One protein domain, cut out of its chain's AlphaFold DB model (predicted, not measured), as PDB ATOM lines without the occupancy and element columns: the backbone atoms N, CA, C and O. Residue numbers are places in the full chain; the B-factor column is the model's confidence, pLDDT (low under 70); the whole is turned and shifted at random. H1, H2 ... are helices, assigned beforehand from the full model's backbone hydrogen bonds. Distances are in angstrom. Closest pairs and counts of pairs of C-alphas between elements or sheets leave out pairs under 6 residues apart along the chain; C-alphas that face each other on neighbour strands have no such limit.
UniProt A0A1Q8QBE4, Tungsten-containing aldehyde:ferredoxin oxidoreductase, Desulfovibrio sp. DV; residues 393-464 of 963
ATOM      1  N   CYS A 393     -28.216 -36.472  13.180       93.69
ATOM      2  CA  CYS A 393     -29.006 -37.056  12.092       93.69
ATOM      3  C   CYS A 393     -28.396 -36.830  10.699       93.69
ATOM      4  O   CYS A 393     -28.380 -37.755   9.881       93.69
ATOM      5  N   GLY A 394     -27.896 -35.623  10.407       92.62
ATOM      6  CA  GLY A 394     -27.252 -35.328   9.125       92.62
ATOM      7  C   GLY A 394     -25.950 -36.103   8.947       92.62
ATOM      8  O   GLY A 394     -25.722 -36.705   7.897       92.62
ATOM      9  N   LEU A 395     -25.133 -36.162   9.997       95.06
ATOM     10  CA  LEU A 395     -23.916 -36.959  10.032       95.06
ATOM     11  C   LEU A 395     -24.226 -38.441   9.827       95.06
ATOM     12  O   LEU A 395     -23.630 -39.049   8.947       95.06
ATOM     13  N   ALA A 396     -25.195 -39.007  10.551       95.56
ATOM     14  CA  ALA A 396     -25.611 -40.397  10.373       95.56
ATOM     15  C   ALA A 396     -25.973 -40.707   8.911       95.56
ATOM     16  O   ALA A 396     -25.528 -41.715   8.357       95.56
ATOM     17  N   LEU A 397     -26.722 -39.809   8.261       94.62
ATOM     18  CA  LEU A 397     -27.059 -39.941   6.849       94.62
ATOM     19  C   LEU A 397     -25.812 -39.867   5.952       94.62
ATOM     20  O   LEU A 397     -25.667 -40.714   5.073       94.62
ATOM     21  N   SER A 398     -24.902 -38.916   6.191       94.25
ATOM     22  CA  SER A 398     -23.619 -38.795   5.473       94.25
ATOM     23  C   SER A 398     -22.794 -40.083   5.555       94.25
ATOM     24  O   SER A 398     -22.300 -40.575   4.541       94.25
ATOM     25  N   LEU A 399     -22.690 -40.672   6.752       95.06
ATOM     26  CA  LEU A 399     -21.962 -41.923   6.971       95.06
ATOM     27  C   LEU A 399     -22.603 -43.100   6.217       95.06
ATOM     28  O   LEU A 399     -21.893 -43.971   5.724       95.06
ATOM     29  N   ALA A 400     -23.931 -43.123   6.092       93.94
ATOM     30  CA  ALA A 400     -24.642 -44.192   5.397       93.94
ATOM     31  C   ALA A 400     -24.505 -44.117   3.864       93.94
ATOM     32  O   ALA A 400     -24.389 -45.151   3.198       93.94
ATOM     33  N   VAL A 401     -24.542 -42.911   3.285       92.44
ATOM     34  CA  VAL A 401     -24.603 -42.734   1.821       92.44
ATOM     35  C   VAL A 401     -23.235 -42.607   1.149       92.44
ATOM     36  O   VAL A 401     -23.144 -42.863  -0.057       92.44
ATOM     37  N   GLY A 402     -22.179 -42.300   1.913       89.00
ATOM     38  CA  GLY A 402     -20.824 -42.078   1.405       89.00
ATOM     39  C   GLY A 402     -20.368 -43.180   0.435       89.00
ATOM     40  O   GLY A 402     -20.512 -44.370   0.734       89.00
ATOM     41  N   PRO A 403     -19.860 -42.844  -0.768       81.50
ATOM     42  CA  PRO A 403     -19.765 -43.785  -1.887       81.50
ATOM     43  C   PRO A 403     -18.876 -44.997  -1.594       81.50
ATOM     44  O   PRO A 403     -19.272 -46.114  -1.926       81.50
ATOM     45  N   ALA A 404     -17.747 -44.788  -0.913       83.94
ATOM     46  CA  ALA A 404     -16.747 -45.814  -0.624       83.94
ATOM     47  C   ALA A 404     -16.762 -46.338   0.827       83.94
ATOM     48  O   ALA A 404     -15.915 -47.155   1.177       83.94
ATOM     49  N   GLY A 405     -17.692 -45.865   1.658       89.94
ATOM     50  CA  GLY A 405     -17.715 -46.107   3.100       89.94
ATOM     51  C   GLY A 405     -18.191 -44.871   3.866       89.94
ATOM     52  O   GLY A 405     -18.548 -43.869   3.236       89.94
ATOM     53  N   PRO A 406     -18.198 -44.929   5.206       93.44
ATOM     54  CA  PRO A 406     -18.603 -43.818   6.042       93.44
ATOM     55  C   PRO A 406     -17.564 -42.693   5.965       93.44
ATOM     56  O   PRO A 406     -16.388 -42.894   6.260       93.44
ATOM     57  N   ASP A 407     -18.009 -41.500   5.566       88.94
ATOM     58  CA  ASP A 407     -17.182 -40.294   5.475       88.94
ATOM     59  C   ASP A 407     -17.835 -39.159   6.279       88.94
ATOM     60  O   ASP A 407     -18.892 -38.632   5.911       88.94
ATOM     61  N   ALA A 408     -17.207 -38.802   7.403       89.69
ATOM     62  CA  ALA A 408     -17.683 -37.742   8.293       89.69
ATOM     63  C   ALA A 408     -17.523 -36.337   7.689       89.69
ATOM     64  O   ALA A 408     -18.240 -35.411   8.075       89.69
ATOM     65  N   TRP A 409     -16.604 -36.175   6.735       89.50
ATOM     66  CA  TRP A 409     -16.327 -34.904   6.072       89.50
ATOM     67  C   TRP A 409     -17.069 -34.786   4.741       89.50
ATOM     68  O   TRP A 409     -17.401 -33.679   4.335       89.50
ATOM     69  N   GLY A 410     -17.385 -35.908   4.092       85.69
ATOM     70  CA  GLY A 410     -18.001 -35.970   2.765       85.69
ATOM     71  C   GLY A 410     -19.294 -35.167   2.639       85.69
ATOM     72  O   GLY A 410     -19.405 -34.338   1.744       85.69
ATOM     73  N   GLY A 411     -20.249 -35.359   3.551       86.19
ATOM     74  CA  GLY A 411     -21.513 -34.616   3.564       86.19
ATOM     75  C   GLY A 411     -21.463 -33.274   4.298       86.19
ATOM     76  O   GLY A 411     -22.497 -32.619   4.401       86.19
ATOM     77  N   LEU A 412     -20.308 -32.879   4.853       88.62
ATOM     78  CA  LEU A 412     -20.088 -31.658   5.651       88.62
ATOM     79  C   LEU A 412     -21.061 -31.434   6.825       88.62
ATOM     80  O   LEU A 412     -21.067 -30.362   7.428       88.62
ATOM     81  N   CYS A 413     -21.829 -32.451   7.220       91.62
ATOM     82  CA  CYS A 413     -22.755 -32.346   8.347       91.62
ATOM     83  C   CYS A 413     -22.027 -32.161   9.678       91.62
ATOM     84  O   CYS A 413     -22.495 -31.417  10.536       91.62
ATOM     85  N   LEU A 414     -20.818 -32.718   9.806       90.88
ATOM     86  CA  LEU A 414     -19.936 -32.450  10.939       90.88
ATOM     87  C   LEU A 414     -19.658 -30.943  11.117       90.88
ATOM     88  O   LEU A 414     -19.560 -30.464  12.247       90.88
ATOM     89  N   ALA A 415     -19.575 -30.180  10.022       89.75
ATOM     90  CA  ALA A 415     -19.298 -28.750  10.080       89.75
ATOM     91  C   ALA A 415     -20.442 -27.980  10.754       89.75
ATOM     92  O   ALA A 415     -20.190 -27.236  11.694       89.75
ATOM     93  N   HIS A 416     -21.693 -28.181  10.335       88.50
ATOM     94  CA  HIS A 416     -22.822 -27.377  10.818       88.50
ATOM     95  C   HIS A 416     -23.572 -27.996  12.011       88.50
ATOM     96  O   HIS A 416     -24.150 -27.265  12.810       88.50
ATOM     97  N   GLU A 417     -23.557 -29.322  12.186       91.56
ATOM     98  CA  GLU A 417     -24.194 -29.988  13.338       91.56
ATOM     99  C   GLU A 417     -23.302 -30.011  14.577       91.56
ATOM    100  O   GLU A 417     -23.807 -30.001  15.699       91.56
ATOM    101  N   LEU A 418     -21.978 -30.065  14.388       90.38
ATOM    102  CA  LEU A 418     -21.018 -30.100  15.486       90.38
ATOM    103  C   LEU A 418     -20.186 -28.817  15.524       90.38
ATOM    104  O   LEU A 418     -20.166 -28.124  16.533       90.38
ATOM    105  N   LEU A 419     -19.479 -28.461  14.461       89.94
ATOM    106  CA  LEU A 419     -18.557 -27.316  14.520       89.94
ATOM    107  C   LEU A 419     -19.254 -25.952  14.382       89.94
ATOM    108  O   LEU A 419     -18.588 -24.926  14.476       89.94
ATOM    109  N   ARG A 420     -20.585 -25.937  14.199       87.25
ATOM    110  CA  ARG A 420     -21.426 -24.738  14.033       87.25
ATOM    111  C   ARG A 420     -21.002 -23.844  12.852       87.25
ATOM    112  O   ARG A 420     -21.186 -22.632  12.889       87.25
ATOM    113  N   LYS A 421     -20.427 -24.428  11.793       81.31
ATOM    114  CA  LYS A 421     -19.934 -23.730  10.592       81.31
ATOM    115  C   LYS A 421     -20.685 -24.150   9.318       81.31
ATOM    116  O   LYS A 421     -20.887 -25.343   9.106       81.31
ATOM    117  N   PRO A 422     -21.039 -23.207   8.421       70.81
ATOM    118  CA  PRO A 422     -20.955 -21.753   8.604       70.81
ATOM    119  C   PRO A 422     -21.997 -21.217   9.603       70.81
ATOM    120  O   PRO A 422     -21.798 -20.138  10.138       70.81
ATOM    121  N   VAL A 423     -23.072 -21.974   9.846       79.31
ATOM    122  CA  VAL A 423     -24.133 -21.689  10.823       79.31
ATOM    123  C   VAL A 423     -24.531 -23.010  11.476       79.31
ATOM    124  O   VAL A 423     -24.454 -24.058  10.825       79.31
ATOM    125  N   ALA A 424     -24.911 -22.975  12.751       84.38
ATOM    126  CA  ALA A 424     -25.366 -24.157  13.464       84.38
ATOM    127  C   ALA A 424     -26.684 -24.688  12.883       84.38
ATOM    128  O   ALA A 424     -27.514 -23.953  12.364       84.38
ATOM    129  N   THR A 425     -26.896 -25.993  12.981       85.50
ATOM    130  CA  THR A 425     -28.207 -26.592  12.707       85.50
ATOM    131  C   THR A 425     -28.513 -27.598  13.795       85.50
ATOM    132  O   THR A 425     -27.589 -28.274  14.254       85.50
ATOM    133  N   ASP A 426     -29.786 -27.767  14.140       85.06
ATOM    134  CA  ASP A 426     -30.181 -28.793  15.099       85.06
ATOM    135  C   ASP A 426     -29.771 -30.183  14.594       85.06
ATOM    136  O   ASP A 426     -30.119 -30.599  13.487       85.06
ATOM    137  N   ARG A 427     -28.978 -30.885  15.399       90.88
ATOM    138  CA  ARG A 427     -28.428 -32.208  15.096       90.88
ATOM    139  C   ARG A 427     -29.424 -33.342  15.344       90.88
ATOM    140  O   ARG A 427     -29.175 -34.456  14.902       90.88
ATOM    141  N   PHE A 428     -30.545 -33.079  16.015       91.12
ATOM    142  CA  PHE A 428     -31.558 -34.086  16.351       91.12
ATOM    143  C   PHE A 428     -32.759 -34.101  15.396       91.12
ATOM    144  O   PHE A 428     -33.710 -34.850  15.613       91.12
ATOM    145  N   THR A 429     -32.715 -33.317  14.317       83.75
ATOM    146  CA  THR A 429     -33.755 -33.290  13.284       83.75
ATOM    147  C   THR A 429     -33.220 -33.722  11.922       83.75
ATOM    148  O   THR A 429     -32.085 -33.426  11.554       83.75
ATOM    149  N   PHE A 430     -34.063 -34.399  11.139       80.94
ATOM    150  CA  PHE A 430     -33.785 -34.726   9.738       80.94
ATOM    151  C   PHE A 430     -34.161 -33.599   8.764       80.94
ATOM    152  O   PHE A 430     -33.794 -33.677   7.588       80.94
ATOM    153  N   ALA A 431     -34.858 -32.555   9.228       76.25
ATOM    154  CA  ALA A 431     -35.309 -31.448   8.388       76.25
ATOM    155  C   ALA A 431     -34.129 -30.807   7.633       76.25
ATOM    156  O   ALA A 431     -33.113 -30.442   8.230       76.25
ATOM    157  N   GLY A 432     -34.228 -30.734   6.301       76.38
ATOM    158  CA  GLY A 432     -33.180 -30.188   5.428       76.38
ATOM    159  C   GLY A 432     -31.871 -30.998   5.339       76.38
ATOM    160  O   GLY A 432     -31.007 -30.669   4.521       76.38
ATOM    161  N   LYS A 433     -31.693 -32.083   6.110       85.38
ATOM    162  CA  LYS A 433     -30.403 -32.797   6.208       85.38
ATOM    163  C   LYS A 433     -30.034 -33.579   4.959       85.38
ATOM    164  O   LYS A 433     -28.874 -33.571   4.562       85.38
ATOM    165  N   ALA A 434     -31.000 -34.200   4.284       86.25
ATOM    166  CA  ALA A 434     -30.733 -34.903   3.026       86.25
ATOM    167  C   ALA A 434     -30.176 -33.960   1.950       86.25
ATOM    168  O   ALA A 434     -29.254 -34.307   1.204       86.25
ATOM    169  N   ARG A 435     -30.700 -32.733   1.906       82.25
ATOM    170  CA  ARG A 435     -30.176 -31.680   1.043       82.25
ATOM    171  C   ARG A 435     -28.787 -31.239   1.485       82.25
ATOM    172  O   ARG A 435     -27.919 -31.112   0.625       82.25
ATOM    173  N   ALA A 436     -28.582 -31.031   2.785       84.38
ATOM    174  CA  ALA A 436     -27.286 -30.649   3.334       84.38
ATOM    175  C   ALA A 436     -26.192 -31.653   2.963       84.38
ATOM    176  O   ALA A 436     -25.192 -31.250   2.377       84.38
ATOM    177  N   VAL A 437     -26.445 -32.950   3.164       90.38
ATOM    178  CA  VAL A 437     -25.539 -34.027   2.742       90.38
ATOM    179  C   VAL A 437     -25.272 -33.951   1.240       90.38
ATOM    180  O   VAL A 437     -24.118 -33.930   0.830       90.38
ATOM    181  N   CYS A 438     -26.307 -33.828   0.402       87.81
ATOM    182  CA  CYS A 438     -26.117 -33.764  -1.049       87.81
ATOM    183  C   CYS A 438     -25.289 -32.544  -1.492       87.81
ATOM    184  O   CYS A 438     -24.477 -32.655  -2.412       87.81
ATOM    185  N   LEU A 439     -25.516 -31.372  -0.895       83.88
ATOM    186  CA  LEU A 439     -24.750 -30.161  -1.194       83.88
ATOM    187  C   LEU A 439     -23.312 -30.279  -0.683       83.88
ATOM    188  O   LEU A 439     -22.389 -29.919  -1.413       83.88
ATOM    189  N   GLY A 440     -23.126 -30.837   0.514       87.44
ATOM    190  CA  GLY A 440     -21.821 -31.115   1.100       87.44
ATOM    191  C   GLY A 440     -20.995 -32.066   0.240       87.44
ATOM    192  O   GLY A 440     -19.893 -31.709  -0.163       87.44
ATOM    193  N   GLU A 441     -21.563 -33.206  -0.162       90.19
ATOM    194  CA  GLU A 441     -20.894 -34.183  -1.032       90.19
ATOM    195  C   GLU A 441     -20.474 -33.565  -2.368       90.19
ATOM    196  O   GLU A 441     -19.361 -33.797  -2.847       90.19
ATOM    197  N   ASN A 442     -21.341 -32.737  -2.962       87.31
ATOM    198  CA  ASN A 442     -21.021 -32.019  -4.193       87.31
ATOM    199  C   ASN A 442     -19.873 -31.021  -3.979       87.31
ATOM    200  O   ASN A 442     -18.981 -30.934  -4.821       87.31
ATOM    201  N   ALA A 443     -19.882 -30.282  -2.866       85.94
ATOM    202  CA  ALA A 443     -18.848 -29.304  -2.551       85.94
ATOM    203  C   ALA A 443     -17.497 -29.966  -2.251       85.94
ATOM    204  O   ALA A 443     -16.472 -29.526  -2.768       85.94
ATOM    205  N   VAL A 444     -17.485 -31.064  -1.495       88.94
ATOM    206  CA  VAL A 444     -16.267 -31.833  -1.208       88.94
ATOM    207  C   VAL A 444     -15.727 -32.487  -2.472       88.94
ATOM    208  O   VAL A 444     -14.518 -32.480  -2.695       88.94
ATOM    209  N   ALA A 445     -16.594 -33.016  -3.341       89.12
ATOM    210  CA  ALA A 445     -16.169 -33.520  -4.643       89.12
ATOM    211  C   ALA A 445     -15.551 -32.410  -5.506       89.12
ATOM    212  O   ALA A 445     -14.488 -32.630  -6.078       89.12
ATOM    213  N   ALA A 446     -16.162 -31.221  -5.548       87.69
ATOM    214  CA  ALA A 446     -15.625 -30.060  -6.258       87.69
ATOM    215  C   ALA A 446     -14.242 -29.654  -5.724       87.69
ATOM    216  O   ALA A 446     -13.296 -29.526  -6.499       87.69
ATOM    217  N   ALA A 447     -14.109 -29.505  -4.404       89.50
ATOM    218  CA  ALA A 447     -12.847 -29.163  -3.758       89.50
ATOM    219  C   ALA A 447     -11.770 -30.227  -4.031       89.50
ATOM    220  O   ALA A 447     -10.655 -29.885  -4.421       89.50
ATOM    221  N   ALA A 448     -12.107 -31.516  -3.935       90.69
ATOM    222  CA  ALA A 448     -11.182 -32.612  -4.227       90.69
ATOM    223  C   ALA A 448     -10.712 -32.625  -5.694       90.69
ATOM    224  O   ALA A 448      -9.567 -32.975  -5.975       90.69
ATOM    225  N   SER A 449     -11.555 -32.208  -6.640       91.31
ATOM    226  CA  SER A 449     -11.168 -32.034  -8.048       91.31
ATOM    227  C   SER A 449     -10.209 -30.864  -8.276       91.31
ATOM    228  O   SER A 449      -9.415 -30.876  -9.219       91.31
ATOM    229  N   LEU A 450     -10.250 -29.861  -7.400       90.69
ATOM    230  CA  LEU A 450      -9.316 -28.737  -7.393       90.69
ATOM    231  C   LEU A 450      -8.041 -29.037  -6.584       90.69
ATOM    232  O   LEU A 450      -7.069 -28.303  -6.708       90.69
ATOM    233  N   GLY A 451      -8.003 -30.140  -5.828       91.31
ATOM    234  CA  GLY A 451      -6.871 -30.523  -4.970       91.31
ATOM    235  C   GLY A 451      -6.959 -29.964  -3.554       91.31
ATOM    236  O   GLY A 451      -5.956 -29.940  -2.843       91.31
ATOM    237  N   GLY A 452      -8.140 -29.492  -3.158       92.56
ATOM    238  CA  GLY A 452      -8.391 -28.891  -1.860       92.56
ATOM    239  C   GLY A 452      -8.507 -29.911  -0.730       92.56
ATOM    240  O   GLY A 452      -9.124 -30.971  -0.866       92.56
ATOM    241  N   CYS A 453      -7.945 -29.545   0.418       93.50
ATOM    242  CA  CYS A 453      -8.107 -30.256   1.675       93.50
ATOM    243  C   CYS A 453      -9.568 -30.184   2.163       93.50
ATOM    244  O   CYS A 453     -10.129 -29.088   2.248       93.50
ATOM    245  N   PRO A 454     -10.189 -31.308   2.573       89.69
ATOM    246  CA  PRO A 454     -11.557 -31.301   3.082       89.69
ATOM    247  C   PRO A 454     -11.699 -30.483   4.372       89.69
ATOM    248  O   PRO A 454     -12.731 -29.852   4.563       89.69
ATOM    249  N   LEU A 455     -10.668 -30.401   5.225       91.69
ATOM    250  CA  LEU A 455     -10.726 -29.595   6.455       91.69
ATOM    251  C   LEU A 455     -10.852 -28.095   6.166       91.69
ATOM    252  O   LEU A 455     -11.443 -27.359   6.952       91.69
ATOM    253  N   PHE A 456     -10.336 -27.631   5.025       91.44
ATOM    254  CA  PHE A 456     -10.378 -26.212   4.676       91.44
ATOM    255  C   PHE A 456     -11.795 -25.750   4.337       91.44
ATOM    256  O   PHE A 456     -12.065 -24.561   4.437       91.44
ATOM    257  N   THR A 457     -12.727 -26.664   4.051       87.25
ATOM    258  CA  THR A 457     -14.155 -26.336   3.874       87.25
ATOM    259  C   THR A 457     -14.807 -25.736   5.129       87.25
ATOM    260  O   THR A 457     -15.869 -25.127   5.031       87.25
ATOM    261  N   LEU A 458     -14.161 -25.840   6.301       88.38
ATOM    262  CA  LEU A 458     -14.583 -25.172   7.539       88.38
ATOM    263  C   LEU A 458     -14.382 -23.647   7.521       88.38
ATOM    264  O   LEU A 458     -14.876 -22.961   8.415       88.38
ATOM    265  N   ALA A 459     -13.632 -23.126   6.549       87.31
ATOM    266  CA  ALA A 459     -13.295 -21.708   6.440       87.31
ATOM    267  C   ALA A 459     -13.388 -21.178   5.002       87.31
ATOM    268  O   ALA A 459     -13.866 -20.072   4.777       87.31
ATOM    269  N   VAL A 460     -12.933 -21.974   4.037       86.69
ATOM    270  CA  VAL A 460     -12.784 -21.611   2.631       86.69
ATOM    271  C   VAL A 460     -13.936 -22.199   1.819       86.69
ATOM    272  O   VAL A 460     -14.107 -23.421   1.761       86.69
ATOM    273  N   GLY A 461     -14.713 -21.332   1.169       80.62
ATOM    274  CA  GLY A 461     -15.801 -21.723   0.283       80.62
ATOM    275  C   GLY A 461     -15.317 -22.040  -1.133       80.62
ATOM    276  O   GLY A 461     -14.180 -21.771  -1.515       80.62
ATOM    277  N   LEU A 462     -16.206 -22.605  -1.958       77.81
ATOM    278  CA  LEU A 462     -15.904 -22.865  -3.374       77.81
ATOM    279  C   LEU A 462     -15.621 -21.585  -4.175       77.81
ATOM    280  O   LEU A 462     -15.019 -21.670  -5.240       77.81
ATOM    281  N   GLU A 463     -16.046 -20.421  -3.686       75.06
ATOM    282  CA  GLU A 463     -15.786 -19.123  -4.315       75.06
ATOM    283  C   GLU A 463     -14.293 -18.779  -4.301       75.06
ATOM    284  O   GLU A 463     -13.747 -18.342  -5.317       75.06
ATOM    285  N   GLU A 464     -13.610 -19.035  -3.184       79.81
ATOM    286  CA  GLU A 464     -12.165 -18.843  -3.062       79.81
ATOM    287  C   GLU A 464     -11.398 -19.879  -3.890       79.81
ATOM    288  O   GLU A 464     -10.494 -19.517  -4.645       79.81
TER     289      GLU A 464
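What this domain is: This is residues 393 to 464 of the 963 residues of the protein "Tungsten-containing aldehyde:ferredoxin oxidoreductase" of Desulfovibrio sp. DV (UniProt A0A1Q8QBE4). One long helix, H3, crosses a pair of shorter helices, H1 and H2, which pack on its first part as a helical hairpin, while the very short H4 folds back on a later part of H3. A long loop, residues 419 to 432, joins H2 to H3. The printed part has 72 residues with four named helices, in the order H1, H2, H3, H4, and no named strand; its class is all helix. It is compact, with a radius of gyration of the C-alphas of 11.3 A, and the C-alphas span 32 by 27 by 16 A.

How they stand to each other: H1, residues 393 to 401, touches H2, residues 413 to 418, with the closest C-alphas, those of Leu 395 and Cys 413, 5.0 A apart. These two run opposite ways at a shallow tilt of 24 degrees and form a helical hairpin. H3, residues 433 to 450, is the hub and touches the three other helices. With residues 433 to 437 alone it touches H1, the closest C-alphas being those of Gly 394 and Lys 433, 5.0 A apart; the two run the same way at a steep tilt of 56 degrees. With residues 433 to 440 alone H3 touches H2, the closest C-alphas being those of Cys 413 and Val 437, 6.5 A apart; these run opposite ways at a steep tilt of 58 degrees. The helix packing is mostly crossed, but only just. H4, residues 454 to 458, touches residues 444 to 448 of H3 alone, with the C-alphas of Val 444 and Pro 454 closest at 6.4 A. H2 and H4 are close but not clearly touching, with the C-alphas of Ala 415 and Leu 458 closest at 6.4 A, and H1 and H4 are apart. In H1, H2 and H3 every O i to N i+4 pair is within hydrogen-bond range; in H4 0 of 1 is, beside 2 of 2 O i to N i+3 pairs.

Where its parts are: H1 begins at C-alpha 393, (-29.006, -37.056, 12.092), and is 12.5 A from first to last C-alpha; H2 is 7.7 A. H3 begins at C-alpha 433, (-30.403, -32.797, 6.208), and is 25.4 A, the longest helix with 18 residues. H4 is 8.2 A and ends at C-alpha 458, (-14.583, -25.172, 7.539).

The domain as a whole: The two C-alphas farthest apart are those of Phe 428 and Leu 450, at 33.0 A. The printed part has no cut. The links from H1 to H2, with 11 residues, and from H2 to H3, with 14, are long; the link from H3 to H4, with 3, is tight. The mean pLDDT of the printed part is 87.7, and no printed residue is under 70.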